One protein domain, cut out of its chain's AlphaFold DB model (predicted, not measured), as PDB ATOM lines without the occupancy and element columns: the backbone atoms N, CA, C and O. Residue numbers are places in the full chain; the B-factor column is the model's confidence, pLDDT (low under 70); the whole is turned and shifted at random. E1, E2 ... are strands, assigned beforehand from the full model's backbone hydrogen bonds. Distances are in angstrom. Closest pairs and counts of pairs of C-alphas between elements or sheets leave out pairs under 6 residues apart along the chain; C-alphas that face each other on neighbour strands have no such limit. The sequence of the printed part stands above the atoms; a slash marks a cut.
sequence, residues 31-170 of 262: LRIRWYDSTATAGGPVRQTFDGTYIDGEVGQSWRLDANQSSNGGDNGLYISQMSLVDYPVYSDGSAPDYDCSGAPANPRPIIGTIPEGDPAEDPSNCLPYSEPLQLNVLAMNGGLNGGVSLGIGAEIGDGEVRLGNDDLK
ATOM      1  N   LEU A  31      10.905 136.768  11.491       86.38
ATOM      2  CA  LEU A  31      12.094 135.952  11.261       86.38
ATOM      3  C   LEU A  31      12.579 135.298  12.558       86.38
ATOM      4  O   LEU A  31      12.767 135.967  13.571       86.38
ATOM      5  N   ARG A  32      12.859 133.994  12.482       88.75
ATOM      6  CA  ARG A  32      13.385 133.197  13.593       88.75
ATOM      7  C   ARG A  32      14.538 132.342  13.109       88.75
ATOM      8  O   ARG A  32      14.361 131.492  12.240       88.75
ATOM      9  N   ILE A  33      15.713 132.548  13.685       92.69
ATOM     10  CA  ILE A  33      16.894 131.729  13.420       92.69
ATOM     11  C   ILE A  33      17.246 131.012  14.708       92.69
ATOM     12  O   ILE A  33      17.465 131.649  15.733       92.69
ATOM     13  N   ARG A  34      17.305 129.684  14.661       93.81
ATOM     14  CA  ARG A  34      17.613 128.863  15.827       93.81
ATOM     15  C   ARG A  34      18.894 128.076  15.603       93.81
ATOM     16  O   ARG A  34      18.997 127.309  14.649       93.81
ATOM     17  N   TRP A  35      19.836 128.225  16.524       95.19
ATOM     18  CA  TRP A  35      20.967 127.322  16.687       95.19
ATOM     19  C   TRP A  35      20.555 126.236  17.677       95.19
ATOM     20  O   TRP A  35      20.351 126.504  18.862       95.19
ATOM     21  N   TYR A  36      20.352 125.024  17.169       93.94
ATOM     22  CA  TYR A  36      19.904 123.864  17.935       93.94
ATOM     23  C   TYR A  36      21.075 122.893  18.094       93.94
ATOM     24  O   TYR A  36      21.464 122.248  17.122       93.94
ATOM     25  N   ASP A  37      21.641 122.806  19.297       93.06
ATOM     26  CA  ASP A  37      22.729 121.883  19.608       93.06
ATOM     27  C   ASP A  37      22.295 120.910  20.710       93.06
ATOM     28  O   ASP A  37      22.357 121.204  21.901       93.06
ATOM     29  N   SER A  38      21.862 119.714  20.310       91.81
ATOM     30  CA  SER A  38      21.475 118.651  21.245       91.81
ATOM     31  C   SER A  38      22.655 117.950  21.920       91.81
ATOM     32  O   SER A  38      22.443 117.029  22.705       91.81
ATOM     33  N   THR A  39      23.891 118.319  21.577       93.00
ATOM     34  CA  THR A  39      25.115 117.743  22.152       93.00
ATOM     35  C   THR A  39      25.738 118.634  23.219       93.00
ATOM     36  O   THR A  39      26.538 118.155  24.023       93.00
ATOM     37  N   ALA A  40      25.352 119.909  23.263       90.88
ATOM     38  CA  ALA A  40      25.746 120.827  24.315       90.88
ATOM     39  C   ALA A  40      25.146 120.407  25.667       90.88
ATOM     40  O   ALA A  40      23.993 119.981  25.760       90.88
ATOM     41  N   THR A  41      25.923 120.562  26.738       90.31
ATOM     42  CA  THR A  41      25.429 120.386  28.108       90.31
ATOM     43  C   THR A  41      24.482 121.530  28.456       90.31
ATOM     44  O   THR A  41      24.813 122.695  28.227       90.31
ATOM     45  N   ALA A  42      23.316 121.206  29.015       87.69
ATOM     46  CA  ALA A  42      22.402 122.218  29.524       87.69
ATOM     47  C   ALA A  42      23.031 123.016  30.674       87.69
ATOM     48  O   ALA A  42      23.924 122.546  31.383       87.69
ATOM     49  N   GLY A  43      22.572 124.253  30.834       85.88
ATOM     50  CA  GLY A  43      22.831 125.046  32.026       85.88
ATOM     51  C   GLY A  43      22.090 124.489  33.243       85.88
ATOM     52  O   GLY A  43      21.511 123.408  33.209       85.88
ATOM     53  N   GLY A  44      22.112 125.244  34.342       87.31
ATOM     54  CA  GLY A  44      21.320 124.900  35.522       87.31
ATOM     55  C   GLY A  44      19.811 125.080  35.299       87.31
ATOM     56  O   GLY A  44      19.411 125.733  34.329       87.31
ATOM     57  N   PRO A  45      18.981 124.553  36.218       91.81
ATOM     58  CA  PRO A  45      17.545 124.782  36.194       91.81
ATOM     59  C   PRO A  45      17.243 126.272  36.366       91.81
ATOM     60  O   PRO A  45      17.885 126.971  37.156       91.81
ATOM     61  N   VAL A  46      16.252 126.750  35.627       93.31
ATOM     62  CA  VAL A  46      15.780 128.132  35.654       93.31
ATOM     63  C   VAL A  46      14.255 128.150  35.682       93.31
ATOM     64  O   VAL A  46      13.605 127.265  35.123       93.31
ATOM     65  N   ARG A  47      13.704 129.188  36.312       92.88
ATOM     66  CA  ARG A  47      12.272 129.486  36.328       92.88
ATOM     67  C   ARG A  47      12.001 130.712  35.467       92.88
ATOM     68  O   ARG A  47      12.624 131.753  35.686       92.88
ATOM     69  N   GLN A  48      11.077 130.601  34.520       92.88
ATOM     70  CA  GLN A  48      10.501 131.739  33.810       92.88
ATOM     71  C   GLN A  48       9.099 131.995  34.345       92.88
ATOM     72  O   GLN A  48       8.260 131.102  34.312       92.88
ATOM     73  N   THR A  49       8.860 133.209  34.827       91.94
ATOM     74  CA  THR A  49       7.554 133.634  35.335       91.94
ATOM     75  C   THR A  49       6.850 134.487  34.288       91.94
ATOM     76  O   THR A  49       7.478 135.322  33.632       91.94
ATOM     77  N   PHE A  50       5.551 134.269  34.160       91.00
ATOM     78  CA  PHE A  50       4.614 135.024  33.341       91.00
ATOM     79  C   PHE A  50       3.480 135.533  34.236       91.00
ATOM     80  O   PHE A  50       3.491 135.322  35.446       91.00
ATOM     81  N   ASP A  51       2.492 136.196  33.642       91.69
ATOM     82  CA  ASP A  51       1.290 136.587  34.372       91.69
ATOM     83  C   ASP A  51       0.492 135.335  34.780       91.69
ATOM     84  O   ASP A  51       0.009 134.579  33.932       91.69
ATOM     85  N   GLY A  52       0.436 135.070  36.084       93.62
ATOM     86  CA  GLY A  52      -0.287 133.957  36.701       93.62
ATOM     87  C   GLY A  52       0.309 132.559  36.526       93.62
ATOM     88  O   GLY A  52      -0.237 131.582  37.040       93.62
ATOM     89  N   THR A  53       1.418 132.415  35.800       97.12
ATOM     90  CA  THR A  53       2.004 131.107  35.481       97.12
ATOM     91  C   THR A  53       3.525 131.133  35.500       97.12
ATOM     92  O   THR A  53       4.163 132.184  35.437       97.12
ATOM     93  N   TYR A  54       4.140 129.958  35.576       96.81
ATOM     94  CA  TYR A  54       5.577 129.801  35.424       96.81
ATOM     95  C   TYR A  54       5.946 128.492  34.730       96.81
ATOM     96  O   TYR A  54       5.177 127.532  34.686       96.81
ATOM     97  N   ILE A  55       7.169 128.459  34.209       97.19
ATOM     98  CA  ILE A  55       7.790 127.285  33.605       97.19
ATOM     99  C   ILE A  55       9.130 127.051  34.292       97.19
ATOM    100  O   ILE A  55       9.973 127.950  34.339       97.19
ATOM    101  N   ASP A  56       9.332 125.833  34.786       95.88
ATOM    102  CA  ASP A  56      10.623 125.357  35.274       95.88
ATOM    103  C   ASP A  56      11.255 124.436  34.235       95.88
ATOM    104  O   ASP A  56      10.623 123.502  33.741       95.88
ATOM    105  N   GLY A  57      12.523 124.676  33.918       94.62
ATOM    106  CA  GLY A  57      13.232 123.869  32.936       94.62
ATOM    107  C   GLY A  57      14.714 124.192  32.859       94.62
ATOM    108  O   GLY A  57      15.272 124.875  33.717       94.62
ATOM    109  N   GLU A  58      15.362 123.697  31.812       93.56
ATOM    110  CA  GLU A  58      16.779 123.931  31.545       93.56
ATOM    111  C   GLU A  58      16.965 124.603  30.179       93.56
ATOM    112  O   GLU A  58      16.235 124.353  29.215       93.56
ATOM    113  N   VAL A  59      17.974 125.468  30.086       92.94
ATOM    114  CA  VAL A  59      18.352 126.186  28.858       92.94
ATOM    115  C   VAL A  59      19.865 126.170  28.664       92.94
ATOM    116  O   VAL A  59      20.611 125.694  29.512       92.94
ATOM    117  N   GLY A  60      20.342 126.707  27.541       87.62
ATOM    118  CA  GLY A  60      21.773 126.861  27.243       87.62
ATOM    119  C   GLY A  60      22.284 125.938  26.136       87.62
ATOM    120  O   GLY A  60      23.352 126.191  25.585       87.62
ATOM    121  N   GLN A  61      21.492 124.939  25.746       91.38
ATOM    122  CA  GLN A  61      21.792 124.026  24.633       91.38
ATOM    123  C   GLN A  61      21.364 124.589  23.270       91.38
ATOM    124  O   GLN A  61      21.823 124.157  22.218       91.38
ATOM    125  N   SER A  62      20.450 125.559  23.263       94.44
ATOM    126  CA  SER A  62      19.973 126.187  22.041       94.44
ATOM    127  C   SER A  62      19.831 127.689  22.224       94.44
ATOM    128  O   SER A  62      19.497 128.180  23.304       94.44
ATOM    129  N   TRP A  63      20.102 128.408  21.140       94.38
ATOM    130  CA  TRP A  63      19.985 129.853  21.051       94.38
ATOM    131  C   TRP A  63      19.067 130.211  19.902       94.38
ATOM    132  O   TRP A  63      19.029 129.522  18.879       94.38
ATOM    133  N   ARG A  64      18.344 131.308  20.056       93.81
ATOM    134  CA  ARG A  64      17.410 131.798  19.060       93.81
ATOM    135  C   ARG A  64      17.576 133.294  18.873       93.81
ATOM    136  O   ARG A  64      17.760 134.028  19.838       93.81
ATOM    137  N   LEU A  65      17.532 133.713  17.618       93.38
ATOM    138  CA  LEU A  65      17.432 135.100  17.211       93.38
ATOM    139  C   LEU A  65      16.050 135.322  16.610       93.38
ATOM    140  O   LEU A  65      15.679 134.636  15.655       93.38
ATOM    141  N   ASP A  66      15.317 136.276  17.168       90.00
ATOM    142  CA  ASP A  66      13.995 136.679  16.696       90.00
ATOM    143  C   ASP A  66      14.059 138.128  16.217       90.00
ATOM    144  O   ASP A  66      14.468 139.006  16.974       90.00
ATOM    145  N   ALA A  67      13.655 138.383  14.974       88.44
ATOM    146  CA  ALA A  67      13.478 139.737  14.461       88.44
ATOM    147  C   ALA A  67      11.996 139.969  14.149       88.44
ATOM    148  O   ALA A  67      11.434 139.334  13.251       88.44
ATOM    149  N   ASN A  68      11.409 140.911  14.889       79.50
ATOM    150  CA  ASN A  68       9.987 141.245  14.969       79.50
ATOM    151  C   ASN A  68       9.140 140.095  15.541       79.50
ATOM    152  O   ASN A  68       9.094 138.994  14.989       79.50
ATOM    153  N   GLN A  69       8.451 140.341  16.658       66.81
ATOM    154  CA  GLN A  69       7.710 139.310  17.392       66.81
ATOM    155  C   GLN A  69       6.424 138.837  16.706       66.81
ATOM    156  O   GLN A  69       5.839 139.538  15.896       66.81
ATOM    157  N   SER A  70       6.010 137.625  17.092       58.34
ATOM    158  CA  SER A  70       5.254 136.576  16.385       58.34
ATOM    159  C   SER A  70       3.953 136.896  15.653       58.34
ATOM    160  O   SER A  70       3.485 136.034  14.909       58.34
ATOM    161  N   SER A  71       3.367 138.064  15.847       53.91
ATOM    162  CA  SER A  71       2.146 138.485  15.174       53.91
ATOM    163  C   SER A  71       2.476 139.573  14.157       53.91
ATOM    164  O   SER A  71       3.363 140.398  14.362       53.91
ATOM    165  N   ASN A  72       1.744 139.617  13.044       49.94
ATOM    166  CA  ASN A  72       1.713 140.809  12.201       49.94
ATOM    167  C   ASN A  72       1.298 142.002  13.085       49.94
ATOM    168  O   ASN A  72       0.132 142.105  13.460       49.94
ATOM    169  N   GLY A  73       2.256 142.856  13.459       51.31
ATOM    170  CA  GLY A  73       2.055 143.944  14.427       51.31
ATOM    171  C   GLY A  73       2.449 143.644  15.883       51.31
ATOM    172  O   GLY A  73       2.128 144.456  16.744       51.31
ATOM    173  N   GLY A  74       3.122 142.522  16.168       61.69
ATOM    174  CA  GLY A  74       3.780 142.269  17.455       61.69
ATOM    175  C   GLY A  74       4.972 143.203  17.694       61.69
ATOM    176  O   GLY A  74       5.289 144.047  16.852       61.69
ATOM    177  N   ASP A  75       5.643 143.049  18.838       70.50
ATOM    178  CA  ASP A  75       6.752 143.924  19.227       70.50
ATOM    179  C   ASP A  75       7.822 144.013  18.133       70.50
ATOM    180  O   ASP A  75       8.437 143.024  17.713       70.50
ATOM    181  N   ASN A  76       8.039 145.239  17.663       82.25
ATOM    182  CA  ASN A  76       9.122 145.564  16.754       82.25
ATOM    183  C   ASN A  76      10.424 145.542  17.554       82.25
ATOM    184  O   ASN A  76      10.613 146.349  18.468       82.25
ATOM    185  N   GLY A  77      11.310 144.612  17.217       87.94
ATOM    186  CA  GLY A  77      12.559 144.445  17.936       87.94
ATOM    187  C   GLY A  77      13.375 143.246  17.484       87.94
ATOM    188  O   GLY A  77      12.908 142.384  16.740       87.94
ATOM    189  N   LEU A  78      14.618 143.205  17.947       90.94
ATOM    190  CA  LEU A  78      15.566 142.121  17.735       90.94
ATOM    191  C   LEU A  78      15.925 141.502  19.085       90.94
ATOM    192  O   LEU A  78      16.372 142.201  19.992       90.94
ATOM    193  N   TYR A  79      15.769 140.188  19.196       92.75
ATOM    194  CA  TYR A  79      15.976 139.437  20.428       92.75
ATOM    195  C   TYR A  79      17.016 138.347  20.208       92.75
ATOM    196  O   TYR A  79      17.024 137.686  19.170       92.75
ATOM    197  N   ILE A  80      17.875 138.146  21.204       95.25
ATOM    198  CA  ILE A  80      18.750 136.983  21.326       95.25
ATOM    199  C   ILE A  80      18.385 136.279  22.624       95.25
ATOM    200  O   ILE A  80      18.487 136.858  23.711       95.25
ATOM    201  N   SER A  81      17.996 135.017  22.503       94.31
ATOM    202  CA  SER A  81      17.396 134.259  23.594       94.31
ATOM    203  C   SER A  81      18.026 132.881  23.714       94.31
ATOM    204  O   SER A  81      18.395 132.258  22.716       94.31
ATOM    205  N   GLN A  82      18.126 132.384  24.941       94.31
ATOM    206  CA  GLN A  82      18.338 130.963  25.181       94.31
ATOM    207  C   GLN A  82      17.004 130.236  25.049       94.31
ATOM    208  O   GLN A  82      15.972 130.775  25.444       94.31
ATOM    209  N   MET A  83      17.029 129.025  24.502       92.56
ATOM    210  CA  MET A  83      15.828 128.223  24.283       92.56
ATOM    211  C   MET A  83      16.051 126.774  24.727       92.56
ATOM    212  O   MET A  83      17.133 126.220  24.507       92.56
ATOM    213  N   SER A  84      15.042 126.147  25.329       93.75
ATOM    214  CA  SER A  84      15.066 124.720  25.671       93.75
ATOM    215  C   SER A  84      14.939 123.833  24.434       93.75
ATOM    216  O   SER A  84      14.321 124.211  23.440       93.75
ATOM    217  N   LEU A  85      15.516 122.626  24.469       93.81
ATOM    218  CA  LEU A  85      15.387 121.650  23.373       93.81
ATOM    219  C   LEU A  85      14.017 120.965  23.320       93.81
ATOM    220  O   LEU A  85      13.653 120.445  22.266       93.81
ATOM    221  N   VAL A  86      13.308 120.957  24.448       93.06
ATOM    222  CA  VAL A  86      12.004 120.324  24.661       93.06
ATOM    223  C   VAL A  86      11.025 121.331  25.254       93.06
ATOM    224  O   VAL A  86      11.446 122.355  25.801       93.06
ATOM    225  N   ASP A  87       9.741 121.014  25.169       95.62
ATOM    226  CA  ASP A  87       8.687 121.776  25.830       95.62
ATOM    227  C   ASP A  87       8.544 121.306  27.282       95.62
ATOM    228  O   ASP A  87       8.693 120.116  27.579       95.62
ATOM    229  N   TYR A  88       8.264 122.245  28.179       96.81
ATOM    230  CA  TYR A  88       8.034 121.987  29.596       96.81
ATOM    231  C   TYR A  88       6.572 122.281  29.950       96.81
ATOM    232  O   TYR A  88       5.979 123.188  29.359       96.81
ATOM    233  N   PRO A  89       5.973 121.545  30.904       97.00
ATOM    234  CA  PRO A  89       4.644 121.870  31.403       97.00
ATOM    235  C   PRO A  89       4.602 123.281  31.993       97.00
ATOM    236  O   PRO A  89       5.539 123.701  32.674       97.00
ATOM    237  N   VAL A  90       3.502 123.987  31.744       97.75
ATOM    238  CA  VAL A  90       3.236 125.291  32.358       97.75
ATOM    239  C   VAL A  90       2.466 125.078  33.657       97.75
ATOM    240  O   VAL A  90       1.497 124.320  33.688       97.75
ATOM    241  N   TYR A  91       2.894 125.736  34.731       97.94
ATOM    242  CA  TYR A  91       2.310 125.613  36.066       97.94
ATOM    243  C   TYR A  91       1.700 126.933  36.531       97.94
ATOM    244  O   TYR A  91       2.167 128.007  36.155       97.94
ATOM    245  N   SER A  92       0.666 126.857  37.368       97.75
ATOM    246  CA  SER A  92       0.076 128.022  38.032       97.75
ATOM    247  C   SER A  92       0.983 128.538  39.146       97.75
ATOM    248  O   SER A  92       1.525 127.749  39.924       97.75
ATOM    249  N   ASP A  93       1.094 129.861  39.280       96.75
ATOM    250  CA  ASP A  93       1.700 130.522  40.447       96.75
ATOM    251  C   ASP A  93       0.711 130.724  41.619       96.75
ATOM    252  O   ASP A  93       1.028 131.381  42.609       96.75
ATOM    253  N   GLY A  94      -0.495 130.162  41.501       96.56
ATOM    254  CA  GLY A  94      -1.618 130.352  42.419       96.56
ATOM    255  C   GLY A  94      -2.674 131.335  41.912       96.56
ATOM    256  O   GLY A  94      -3.749 131.432  42.514       96.56
ATOM    257  N   SER A  95      -2.404 132.041  40.810       96.62
ATOM    258  CA  SER A  95      -3.334 132.992  40.195       96.62
ATOM    259  C   SER A  95      -3.731 132.666  38.751       96.62
ATOM    260  O   SER A  95      -4.560 133.386  38.188       96.62
ATOM    261  N   ALA A  96      -3.240 131.563  38.166       96.94
ATOM    262  CA  ALA A  96      -3.681 131.124  36.840       96.94
ATOM    263  C   ALA A  96      -5.207 130.900  36.810       96.94
ATOM    264  O   ALA A  96      -5.744 130.308  37.753       96.94
ATOM    265  N   PRO A  97      -5.919 131.317  35.747       95.88
ATOM    266  CA  PRO A  97      -7.357 131.084  35.627       95.88
ATOM    267  C   PRO A  97      -7.715 129.595  35.539       95.88
ATOM    268  O   PRO A  97      -7.104 128.858  34.770       95.88
ATOM    269  N   ASP A  98      -8.746 129.188  36.281       95.75
ATOM    270  CA  ASP A  98      -9.420 127.887  36.155       95.75
ATOM    271  C   ASP A  98     -10.632 128.044  35.220       95.75
ATOM    272  O   ASP A  98     -11.509 128.884  35.478       95.75
ATOM    273  N   TYR A  99     -10.664 127.294  34.115       94.69
ATOM    274  CA  TYR A  99     -11.651 127.471  33.049       94.69
ATOM    275  C   TYR A  99     -12.809 126.467  33.143       94.69
ATOM    276  O   TYR A  99     -12.643 125.257  33.259       94.69
ATOM    277  N   ASP A 100     -14.039 126.959  32.976       92.94
ATOM    278  CA  ASP A 100     -15.234 126.120  32.978       92.94
ATOM    279  C   ASP A 100     -15.391 125.360  31.660       92.94
ATOM    280  O   ASP A 100     -15.856 125.877  30.630       92.94
ATOM    281  N   CYS A 101     -15.058 124.075  31.716       89.62
ATOM    282  CA  CYS A 101     -15.229 123.170  30.594       89.62
ATOM    283  C   CYS A 101     -16.596 122.478  30.497       89.62
ATOM    284  O   CYS A 101     -16.837 121.756  29.527       89.62
ATOM    285  N   SER A 102     -17.511 122.707  31.443       90.94
ATOM    286  CA  SER A 102     -18.824 122.048  31.469       90.94
ATOM    287  C   SER A 102     -19.796 122.575  30.403       90.94
ATOM    288  O   SER A 102     -20.721 121.869  29.988       90.94
ATOM    289  N   GLY A 103     -19.580 123.811  29.944       84.62
ATOM    290  CA  GLY A 103     -20.419 124.504  28.973       84.62
ATOM    291  C   GLY A 103     -20.083 124.227  27.504       84.62
ATOM    292  O   GLY A 103     -19.153 123.494  27.152       84.62
ATOM    293  N   ALA A 104     -20.856 124.865  26.621       83.69
ATOM    294  CA  ALA A 104     -20.585 124.865  25.187       83.69
ATOM    295  C   ALA A 104     -19.189 125.456  24.881       83.69
ATOM    296  O   ALA A 104     -18.712 126.304  25.636       83.69
ATOM    297  N   PRO A 105     -18.538 125.047  23.777       85.19
ATOM    298  CA  PRO A 105     -17.230 125.578  23.403       85.19
ATOM    299  C   PRO A 105     -17.247 127.109  23.271       85.19
ATOM    300  O   PRO A 105     -18.075 127.660  22.543       85.19
ATOM    301  N   ALA A 106     -16.314 127.777  23.948       85.75
ATOM    302  CA  ALA A 106     -16.046 129.214  23.877       85.75
ATOM    303  C   ALA A 106     -14.524 129.443  23.861       85.75
ATOM    304  O   ALA A 106     -13.777 128.566  24.293       85.75
ATOM    305  N   ASN A 107     -14.063 130.583  23.337       88.38
ATOM    306  CA  ASN A 107     -12.642 130.938  23.313       88.38
ATOM    307  C   ASN A 107     -12.450 132.445  23.602       88.38
ATOM    308  O   ASN A 107     -12.804 133.258  22.740       88.38
ATOM    309  N   PRO A 108     -11.923 132.827  24.783       89.56
ATOM    310  CA  PRO A 108     -11.604 131.949  25.917       89.56
ATOM    311  C   PRO A 108     -12.874 131.384  26.585       89.56
ATOM    312  O   PRO A 108     -13.970 131.934  26.431       89.56
ATOM    313  N   ARG A 109     -12.743 130.273  27.317       91.69
ATOM    314  CA  ARG A 109     -13.808 129.718  28.167       91.69
ATOM    315  C   ARG A 109     -14.067 130.601  29.401       91.69
ATOM    316  O   ARG A 109     -13.208 131.404  29.767       91.69
ATOM    317  N   PRO A 110     -15.252 130.503  30.039       93.12
ATOM    318  CA  PRO A 110     -15.541 131.242  31.268       93.12
ATOM    319  C   PRO A 110     -14.588 130.844  32.400       93.12
ATOM    320  O   PRO A 110     -14.244 129.676  32.512       93.12
ATOM    321  N   ILE A 111     -14.203 131.793  33.253       94.69
ATOM    322  CA  ILE A 111     -13.335 131.537  34.412       94.69
ATOM    323  C   ILE A 111     -14.210 131.231  35.633       94.69
ATOM    324  O   ILE A 111     -15.125 132.000  35.940       94.69
ATOM    325  N   ILE A 112     -13.927 130.131  36.330       94.25
ATOM    326  CA  ILE A 112     -14.638 129.688  37.546       94.25
ATOM    327  C   ILE A 112     -13.828 129.872  38.827       94.25
ATOM    328  O   ILE A 112     -14.407 129.888  39.916       94.25
ATOM    329  N   GLY A 113     -12.520 130.077  38.715       94.75
ATOM    330  CA  GLY A 113     -11.648 130.267  39.863       94.75
ATOM    331  C   GLY A 113     -10.199 130.480  39.457       94.75
ATOM    332  O   GLY A 113      -9.913 130.920  38.341       94.75
ATOM    333  N   THR A 114      -9.299 130.160  40.380       96.81
ATOM    334  CA  THR A 114      -7.863 130.100  40.120       96.81
ATOM    335  C   THR A 114      -7.329 128.709  40.430       96.81
ATOM    336  O   THR A 114      -7.794 128.039  41.356       96.81
ATOM    337  N   ILE A 115      -6.335 128.292  39.656       97.25
ATOM    338  CA  ILE A 115      -5.630 127.027  39.832       97.25
ATOM    339  C   ILE A 115      -4.608 127.196  40.972       97.25
ATOM    340  O   ILE A 115      -3.855 128.178  40.952       97.25
ATOM    341  N   PRO A 116      -4.540 126.280  41.958       97.38
ATOM    342  CA  PRO A 116      -3.548 126.337  43.032       97.38
ATOM    343  C   PRO A 116      -2.099 126.368  42.523       97.38
ATOM    344  O   PRO A 116      -1.786 125.843  41.457       97.38
ATOM    345  N   GLU A 117      -1.193 126.965  43.304       96.88
ATOM    346  CA  GLU A 117       0.227 127.028  42.939       96.88
ATOM    347  C   GLU A 117       0.820 125.620  42.766       96.88
ATOM    348  O   GLU A 117       0.681 124.762  43.639       96.88
ATOM    349  N   GLY A 118       1.528 125.407  41.655       96.56
ATOM    350  CA  GLY A 118       2.198 124.145  41.333       96.56
ATOM    351  C   GLY A 118       1.337 123.126  40.588       96.56
ATOM    352  O   GLY A 118       1.888 122.149  40.077       96.56
ATOM    353  N   ASP A 119       0.030 123.362  40.459       97.56
ATOM    354  CA  ASP A 119      -0.819 122.569  39.572       97.56
ATOM    355  C   ASP A 119      -0.658 123.035  38.107       97.56
ATOM    356  O   ASP A 119      -0.325 124.203  37.860       97.56
ATOM    357  N   PRO A 120      -0.834 122.144  37.109       97.38
ATOM    358  CA  PRO A 120      -0.696 122.512  35.701       97.38
ATOM    359  C   PRO A 120      -1.692 123.600  35.291       97.38
ATOM    360  O   PRO A 120      -2.878 123.499  35.590       97.38
ATOM    361  N   ALA A 121      -1.213 124.612  34.570       97.25
ATOM    362  CA  ALA A 121      -2.064 125.642  33.993       97.25
ATOM    363  C   ALA A 121      -2.872 125.088  32.810       97.25
ATOM    364  O   ALA A 121      -2.432 124.172  32.113       97.25
ATOM    365  N   GLU A 122      -4.033 125.682  32.553       95.69
ATOM    366  CA  GLU A 122      -4.983 125.209  31.548       95.69
ATOM    367  C   GLU A 122      -5.037 126.104  30.304       95.69
ATOM    368  O   GLU A 122      -4.974 127.332  30.392       95.69
ATOM    369  N   ASP A 123      -5.197 125.488  29.129       93.19
ATOM    370  CA  ASP A 123      -5.445 126.206  27.880       93.19
ATOM    371  C   ASP A 123      -6.873 126.795  27.868       93.19
ATOM    372  O   ASP A 123      -7.852 126.075  28.115       93.19
ATOM    373  N   PRO A 124      -7.036 128.084  27.509       92.38
ATOM    374  CA  PRO A 124      -8.321 128.783  27.577       92.38
ATOM    375  C   PRO A 124      -9.403 128.224  26.647       92.38
ATOM    376  O   PRO A 124     -10.577 128.550  26.807       92.38
ATOM    377  N   SER A 125      -9.048 127.420  25.646       91.50
ATOM    378  CA  SER A 125      -9.983 126.879  24.658       91.50
ATOM    379  C   SER A 125     -10.557 125.528  25.087       91.50
ATOM    380  O   SER A 125     -11.688 125.178  24.722       91.50
ATOM    381  N   ASN A 126      -9.787 124.730  25.829       91.12
ATOM    382  CA  ASN A 126     -10.116 123.324  26.083       91.12
ATOM    383  C   ASN A 126      -9.902 122.844  27.531       91.12
ATOM    384  O   ASN A 126     -10.214 121.684  27.792       91.12
ATOM    385  N   CYS A 127      -9.446 123.714  28.438       93.00
ATOM    386  CA  CYS A 127      -9.151 123.420  29.847       93.00
ATOM    387  C   CYS A 127      -8.208 122.223  30.045       93.00
ATOM    388  O   CYS A 127      -8.324 121.469  31.008       93.00
ATOM    389  N   LEU A 128      -7.313 121.974  29.086       94.88
ATOM    390  CA  LEU A 128      -6.301 120.934  29.209       94.88
ATOM    391  C   LEU A 128      -4.960 121.556  29.596       94.88
ATOM    392  O   LEU A 128      -4.650 122.662  29.145       94.88
ATOM    393  N   PRO A 129      -4.130 120.823  30.356       96.50
ATOM    394  CA  PRO A 129      -2.743 121.194  30.557       96.50
ATOM    395  C   PRO A 129      -2.011 121.367  29.231       96.50
ATOM    396  O   PRO A 129      -2.178 120.563  28.308       96.50
ATOM    397  N   TYR A 130      -1.158 122.382  29.162       96.25
ATOM    398  CA  TYR A 130      -0.326 122.658  27.997       96.25
ATOM    399  C   TYR A 130       1.154 122.744  28.377       96.25
ATOM    400  O   TYR A 130       1.550 122.684  29.545       96.25
ATOM    401  N   SER A 131       2.002 122.773  27.359       96.81
ATOM    402  CA  SER A 131       3.449 122.848  27.514       96.81
ATOM    403  C   SER A 131       4.004 123.832  26.508       96.81
ATOM    404  O   SER A 131       3.510 123.917  25.383       96.81
ATOM    405  N   GLU A 132       5.037 124.551  26.916       94.88
ATOM    406  CA  GLU A 132       5.697 125.549  26.088       94.88
ATOM    407  C   GLU A 132       7.216 125.385  26.155       94.88
ATOM    408  O   GLU A 132       7.760 124.903  27.157       94.88
ATOM    409  N   PRO A 133       7.939 125.781  25.097       92.75
ATOM    410  CA  PRO A 133       9.381 125.864  25.170       92.75
ATOM    411  C   PRO A 133       9.781 127.013  26.094       92.75
ATOM    412  O   PRO A 133       9.272 128.129  26.005       92.75
ATOM    413  N   LEU A 134      10.786 126.766  26.919       94.12
ATOM    414  CA  LEU A 134      11.378 127.784  27.764       94.12
ATOM    415  C   LEU A 134      12.250 128.706  26.897       94.12
ATOM    416  O   LEU A 134      13.181 128.235  26.233       94.12
ATOM    417  N   GLN A 135      11.960 130.009  26.893       92.62
ATOM    418  CA  GLN A 135      12.682 131.008  26.099       92.62
ATOM    419  C   GLN A 135      13.062 132.214  26.963       92.62
ATOM    420  O   GLN A 135      12.231 133.056  27.295       92.62
ATOM    421  N   LEU A 136      14.356 132.352  27.252       93.12
ATOM    422  CA  LEU A 136      14.889 133.441  28.066       93.12
ATOM    423  C   LEU A 136      15.618 134.461  27.199       93.12
ATOM    424  O   LEU A 136      16.675 134.167  26.639       93.12
ATOM    425  N   ASN A 137      15.077 135.674  27.116       92.88
ATOM    426  CA  ASN A 137      15.710 136.776  26.396       92.88
ATOM    427  C   ASN A 137      16.953 137.251  27.158       92.88
ATOM    428  O   ASN A 137      16.864 137.643  28.318       92.88
ATOM    429  N   VAL A 138      18.113 137.209  26.505       94.25
ATOM    430  CA  VAL A 138      19.397 137.653  27.071       94.25
ATOM    431  C   VAL A 138      19.729 139.068  26.612       94.25
ATOM    432  O   VAL A 138      20.266 139.858  27.384       94.25
ATOM    433  N   LEU A 139      19.416 139.378  25.359       95.38
ATOM    434  CA  LEU A 139      19.544 140.702  24.767       95.38
ATOM    435  C   LEU A 139      18.262 140.989  23.996       95.38
ATOM    436  O   LEU A 139      17.850 140.164  23.180       95.38
ATOM    437  N   ALA A 140      17.666 142.151  24.218       93.31
ATOM    438  CA  ALA A 140      16.572 142.642  23.395       93.31
ATOM    439  C   ALA A 140      16.843 144.081  22.972       93.31
ATOM    440  O   ALA A 140      17.367 144.877  23.748       93.31
ATOM    441  N   MET A 141      16.483 144.410  21.739       92.88
ATOM    442  CA  MET A 141      16.550 145.756  21.185       92.88
ATOM    443  C   MET A 141      15.190 146.105  20.597       92.88
ATOM    444  O   MET A 141      14.670 145.321  19.808       92.88
ATOM    445  N   ASN A 142      14.606 147.246  20.959       88.88
ATOM    446  CA  ASN A 142      13.315 147.653  20.412       88.88
ATOM    447  C   ASN A 142      13.520 148.374  19.071       88.88
ATOM    448  O   ASN A 142      14.594 148.896  18.774       88.88
ATOM    449  N   GLY A 143      12.469 148.409  18.261       82.75
ATOM    450  CA  GLY A 143      12.401 149.203  17.037       82.75
ATOM    451  C   GLY A 143      11.759 150.577  17.238       82.75
ATOM    452  O   GLY A 143      11.223 151.135  16.281       82.75
ATOM    453  N   GLY A 144      11.741 151.092  18.474       80.44
ATOM    454  CA  GLY A 144      11.236 152.431  18.791       80.44
ATOM    455  C   GLY A 144      12.142 153.529  18.230       80.44
ATOM    456  O   GLY A 144      13.314 153.291  17.944       80.44
ATOM    457  N   LEU A 145      11.620 154.753  18.076       82.00
ATOM    458  CA  LEU A 145      12.369 155.880  17.491       82.00
ATOM    459  C   LEU A 145      13.643 156.224  18.269       82.00
ATOM    460  O   LEU A 145      14.657 156.555  17.659       82.00
ATOM    461  N   ASN A 146      13.581 156.156  19.600       86.44
ATOM    462  CA  ASN A 146      14.727 156.449  20.454       86.44
ATOM    463  C   ASN A 146      15.662 155.238  20.595       86.44
ATOM    464  O   ASN A 146      16.786 155.390  21.076       86.44
ATOM    465  N   GLY A 147      15.217 154.057  20.149       85.88
ATOM    466  CA  GLY A 147      15.879 152.783  20.395       85.88
ATOM    467  C   GLY A 147      15.905 152.436  21.884       85.88
ATOM    468  O   GLY A 147      15.748 153.282  22.751       85.88
ATOM    469  N   GLY A 148      16.103 151.173  22.216       92.12
ATOM    470  CA  GLY A 148      16.130 150.707  23.596       92.12
ATOM    471  C   GLY A 148      16.814 149.365  23.643       92.12
ATOM    472  O   GLY A 148      16.663 148.581  22.708       92.12
ATOM    473  N   VAL A 149      17.587 149.107  24.694       95.12
ATOM    474  CA  VAL A 149      18.332 147.856  24.852       95.12
ATOM    475  C   VAL A 149      18.069 147.294  26.236       95.12
ATOM    476  O   VAL A 149      18.297 147.980  27.227       95.12
ATOM    477  N   SER A 150      17.647 146.036  26.323       95.50
ATOM    478  CA  SER A 150      17.684 145.285  27.575       95.50
ATOM    479  C   SER A 150      18.799 144.245  27.529       95.50
ATOM    480  O   SER A 150      18.984 143.555  26.525       95.50
ATOM    481  N   LEU A 151      19.583 144.164  28.604       96.00
ATOM    482  CA  LEU A 151      20.715 143.252  28.718       96.00
ATOM    483  C   LEU A 151      20.639 142.445  30.015       96.00
ATOM    484  O   LEU A 151      20.645 142.982  31.125       96.00
ATOM    485  N   GLY A 152      20.655 141.126  29.848       94.56
ATOM    486  CA  GLY A 152      20.539 140.139  30.909       94.56
ATOM    487  C   GLY A 152      19.126 139.572  31.020       94.56
ATOM    488  O   GLY A 152      18.133 140.260  30.805       94.56
ATOM    489  N   ILE A 153      19.044 138.300  31.409       91.44
ATOM    490  CA  ILE A 153      17.777 137.570  31.566       91.44
ATOM    491  C   ILE A 153      16.850 138.299  32.548       91.44
ATOM    492  O   ILE A 153      17.288 138.709  33.623       91.44
ATOM    493  N   GLY A 154      15.582 138.476  32.177       90.38
ATOM    494  CA  GLY A 154      14.592 139.196  32.990       90.38
ATOM    495  C   GLY A 154      14.749 140.720  32.986       90.38
ATOM    496  O   GLY A 154      14.079 141.396  33.756       90.38
ATOM    497  N   ALA A 155      15.641 141.282  32.161       94.62
ATOM    498  CA  ALA A 155      15.659 142.719  31.922       94.62
ATOM    499  C   ALA A 155      14.513 143.122  30.986       94.62
ATOM    500  O   ALA A 155      14.368 142.568  29.893       94.62
ATOM    501  N   GLU A 156      13.738 144.119  31.392       91.88
ATOM    502  CA  GLU A 156      12.683 144.697  30.564       91.88
ATOM    503  C   GLU A 156      13.249 145.760  29.635       91.88
ATOM    504  O   GLU A 156      14.268 146.382  29.931       91.88
ATOM    505  N   ILE A 157      12.593 145.976  28.499       89.75
ATOM    506  CA  ILE A 157      13.006 146.991  27.535       89.75
ATOM    507  C   ILE A 157      12.336 148.332  27.835       89.75
ATOM    508  O   ILE A 157      11.168 148.381  28.212       89.75
ATOM    509  N   GLY A 158      13.085 149.422  27.684       89.06
ATOM    510  CA  GLY A 158      12.597 150.790  27.845       89.06
ATOM    511  C   GLY A 158      12.961 151.625  26.625       89.06
ATOM    512  O   GLY A 158      13.993 151.383  26.001       89.06
ATOM    513  N   ASP A 159      12.113 152.585  26.266       88.94
ATOM    514  CA  ASP A 159      12.382 153.496  25.153       88.94
ATOM    515  C   ASP A 159      13.459 154.521  25.537       88.94
ATOM    516  O   ASP A 159      13.367 155.171  26.572       88.94
ATOM    517  N   GLY A 160      14.495 154.648  24.712       92.06
ATOM    518  CA  GLY A 160      15.655 155.511  24.944       92.06
ATOM    519  C   GLY A 160      16.619 155.028  26.032       92.06
ATOM    520  O   GLY A 160      17.525 155.772  26.407       92.06
ATOM    521  N   GLU A 161      16.447 153.814  26.563       93.31
ATOM    522  CA  GLU A 161      17.166 153.347  27.753       93.31
ATOM    523  C   GLU A 161      17.993 152.080  27.498       93.31
ATOM    524  O   GLU A 161      17.611 151.193  26.732       93.31
ATOM    525  N   VAL A 162      19.118 151.967  28.215       95.12
ATOM    526  CA  VAL A 162      19.832 150.697  28.401       95.12
ATOM    527  C   VAL A 162      19.442 150.133  29.762       95.12
ATOM    528  O   VAL A 162      19.901 150.611  30.802       95.12
ATOM    529  N   ARG A 163      18.589 149.111  29.765       95.50
ATOM    530  CA  ARG A 163      18.084 148.460  30.975       95.50
ATOM    531  C   ARG A 163      18.849 147.179  31.270       95.50
ATOM    532  O   ARG A 163      19.087 146.350  30.399       95.50
ATOM    533  N   LEU A 164      19.212 147.000  32.536       96.06
ATOM    534  CA  LEU A 164      19.941 145.823  33.028       96.06
ATOM    535  C   LEU A 164      19.079 144.955  33.948       96.06
ATOM    536  O   LEU A 164      19.613 144.165  34.724       96.06
ATOM    537  N   GLY A 165      17.764 145.142  33.940       95.19
ATOM    538  CA  GLY A 165      16.855 144.579  34.928       95.19
ATOM    539  C   GLY A 165      15.427 145.081  34.737       95.19
ATOM    540  O   GLY A 165      15.096 145.583  33.664       95.19
ATOM    541  N   ASN A 166      14.619 144.954  35.779       93.25
ATOM    542  CA  ASN A 166      13.262 145.486  35.868       93.25
ATOM    543  C   ASN A 166      13.052 146.127  37.255       93.25
ATOM    544  O   ASN A 166      14.025 146.379  37.981       93.25
ATOM    545  N   ASP A 167      11.808 146.433  37.614       92.62
ATOM    546  CA  ASP A 167      11.500 147.117  38.874       92.62
ATOM    547  C   ASP A 167      11.879 146.293  40.117       92.62
ATOM    548  O   ASP A 167      12.375 146.862  41.101       92.62
ATOM    549  N   ASP A 168      11.763 144.966  40.032       92.50
ATOM    550  CA  ASP A 168      12.068 144.021  41.113       92.50
ATOM    551  C   ASP A 168      13.521 143.519  41.074       92.50
ATOM    552  O   ASP A 168      14.162 143.289  42.104       92.50
ATOM    553  N   LEU A 169      14.081 143.383  39.874       92.88
ATOM    554  CA  LEU A 169      15.412 142.861  39.604       92.88
ATOM    555  C   LEU A 169      16.338 143.985  39.156       92.88
ATOM    556  O   LEU A 169      16.423 144.317  37.977       92.88
ATOM    557  N   LYS A 170      17.130 144.513  40.089       95.00
ATOM    558  CA  LYS A 170      18.153 145.527  39.796       95.00
ATOM    559  C   LYS A 170      19.543 144.911  39.830       95.00
ATOM    560  O   LYS A 170      19.892 144.170  40.749       95.00
TER     561      LYS A 170
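Overview. This is residues 31 to 170 of the 262 residues of an uncharacterized protein of Marinobacter sp (UniProt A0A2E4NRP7). A twisted sheet of five strands, E1, E4, E5, E8 and E9, is partly covered on one face by the small hairpin E2 and E3, whose strands cross it, making a small, lopsided sandwich. At one end of the longest axis sits a small head, the hairpin E6 and E7 with the loops of residues 100 to 110 and 115 to 130; residues 152 to 170, with no named element, lie toward the other end. The printed part has 140 residues, no named helix and nine named strands, E1 to E9 in chain order, which hold 59 residues, under half. The large sheet runs E1, E4, E5, E8, E9, all antiparallel, and the class is all strand. The whole is only just compact, close to loose, with a radius of gyration of the C-alphas of 17.0 A and spans of 47 by 40 by 31 A.

Arrangement. Begin in the large sheet with the inner strands E5, residues 77 to 89, and E8, residues 131 to 142, where N 82 and O 136 are 2.9 A apart. E5 bends by 85 degrees at residue 86 and E8 by 80 degrees at residue 139. Beside E5, look for E4, residues 62 to 67, in a hairpin with it, with N 64 and O 81 at 2.8 A; then the edge strand E1, residues 31 to 36, with N 33 and O 65 at 2.9 A. Beside E8 is the other edge strand, E9, residues 148 to 151, with N 150 and O 140 at 2.8 A. E2, residues 45 to 49, and E3, residues 53 to 58, form a hairpin with N 48 and O 55 at 2.9 A. This pair and the large sheet make a sandwich, two sheets face to face, with strands at 64 degrees; the closest C-alphas of E3 and E5 are those of Glu 58 and Ser 84, 6.2 A apart. E6, residues 97 to 99, and E7, residues 111 to 114, form a hairpin with N 98 and O 113 at 2.9 A; E7 is apart from E5 and E8.

Along the chain. Find C-alpha 31 at (12.094, 135.952, 11.261), where E1 begins its 15.9 A. E2 covers 13.4 A, E3 16.9 A and E4 16.8 A. E5 runs 27.5 A from C-alpha 77 at (12.559, 144.445, 17.936), and E8 27.6 A. E6 and E7 cover 6.2 A and 8.0 A; E9 ends its 10.1 A at C-alpha 151, (20.715, 143.252, 28.718).

Size, cuts and confidence. Look to the C-alphas of Ser 102 and Asn 146, the two farthest apart, at 49.3 A. The printed part has no cut; the links E6 to E7 and E7 to E8 are long. The mean pLDDT of the printed part is 91.0, and residues 69 to 74 are under 70.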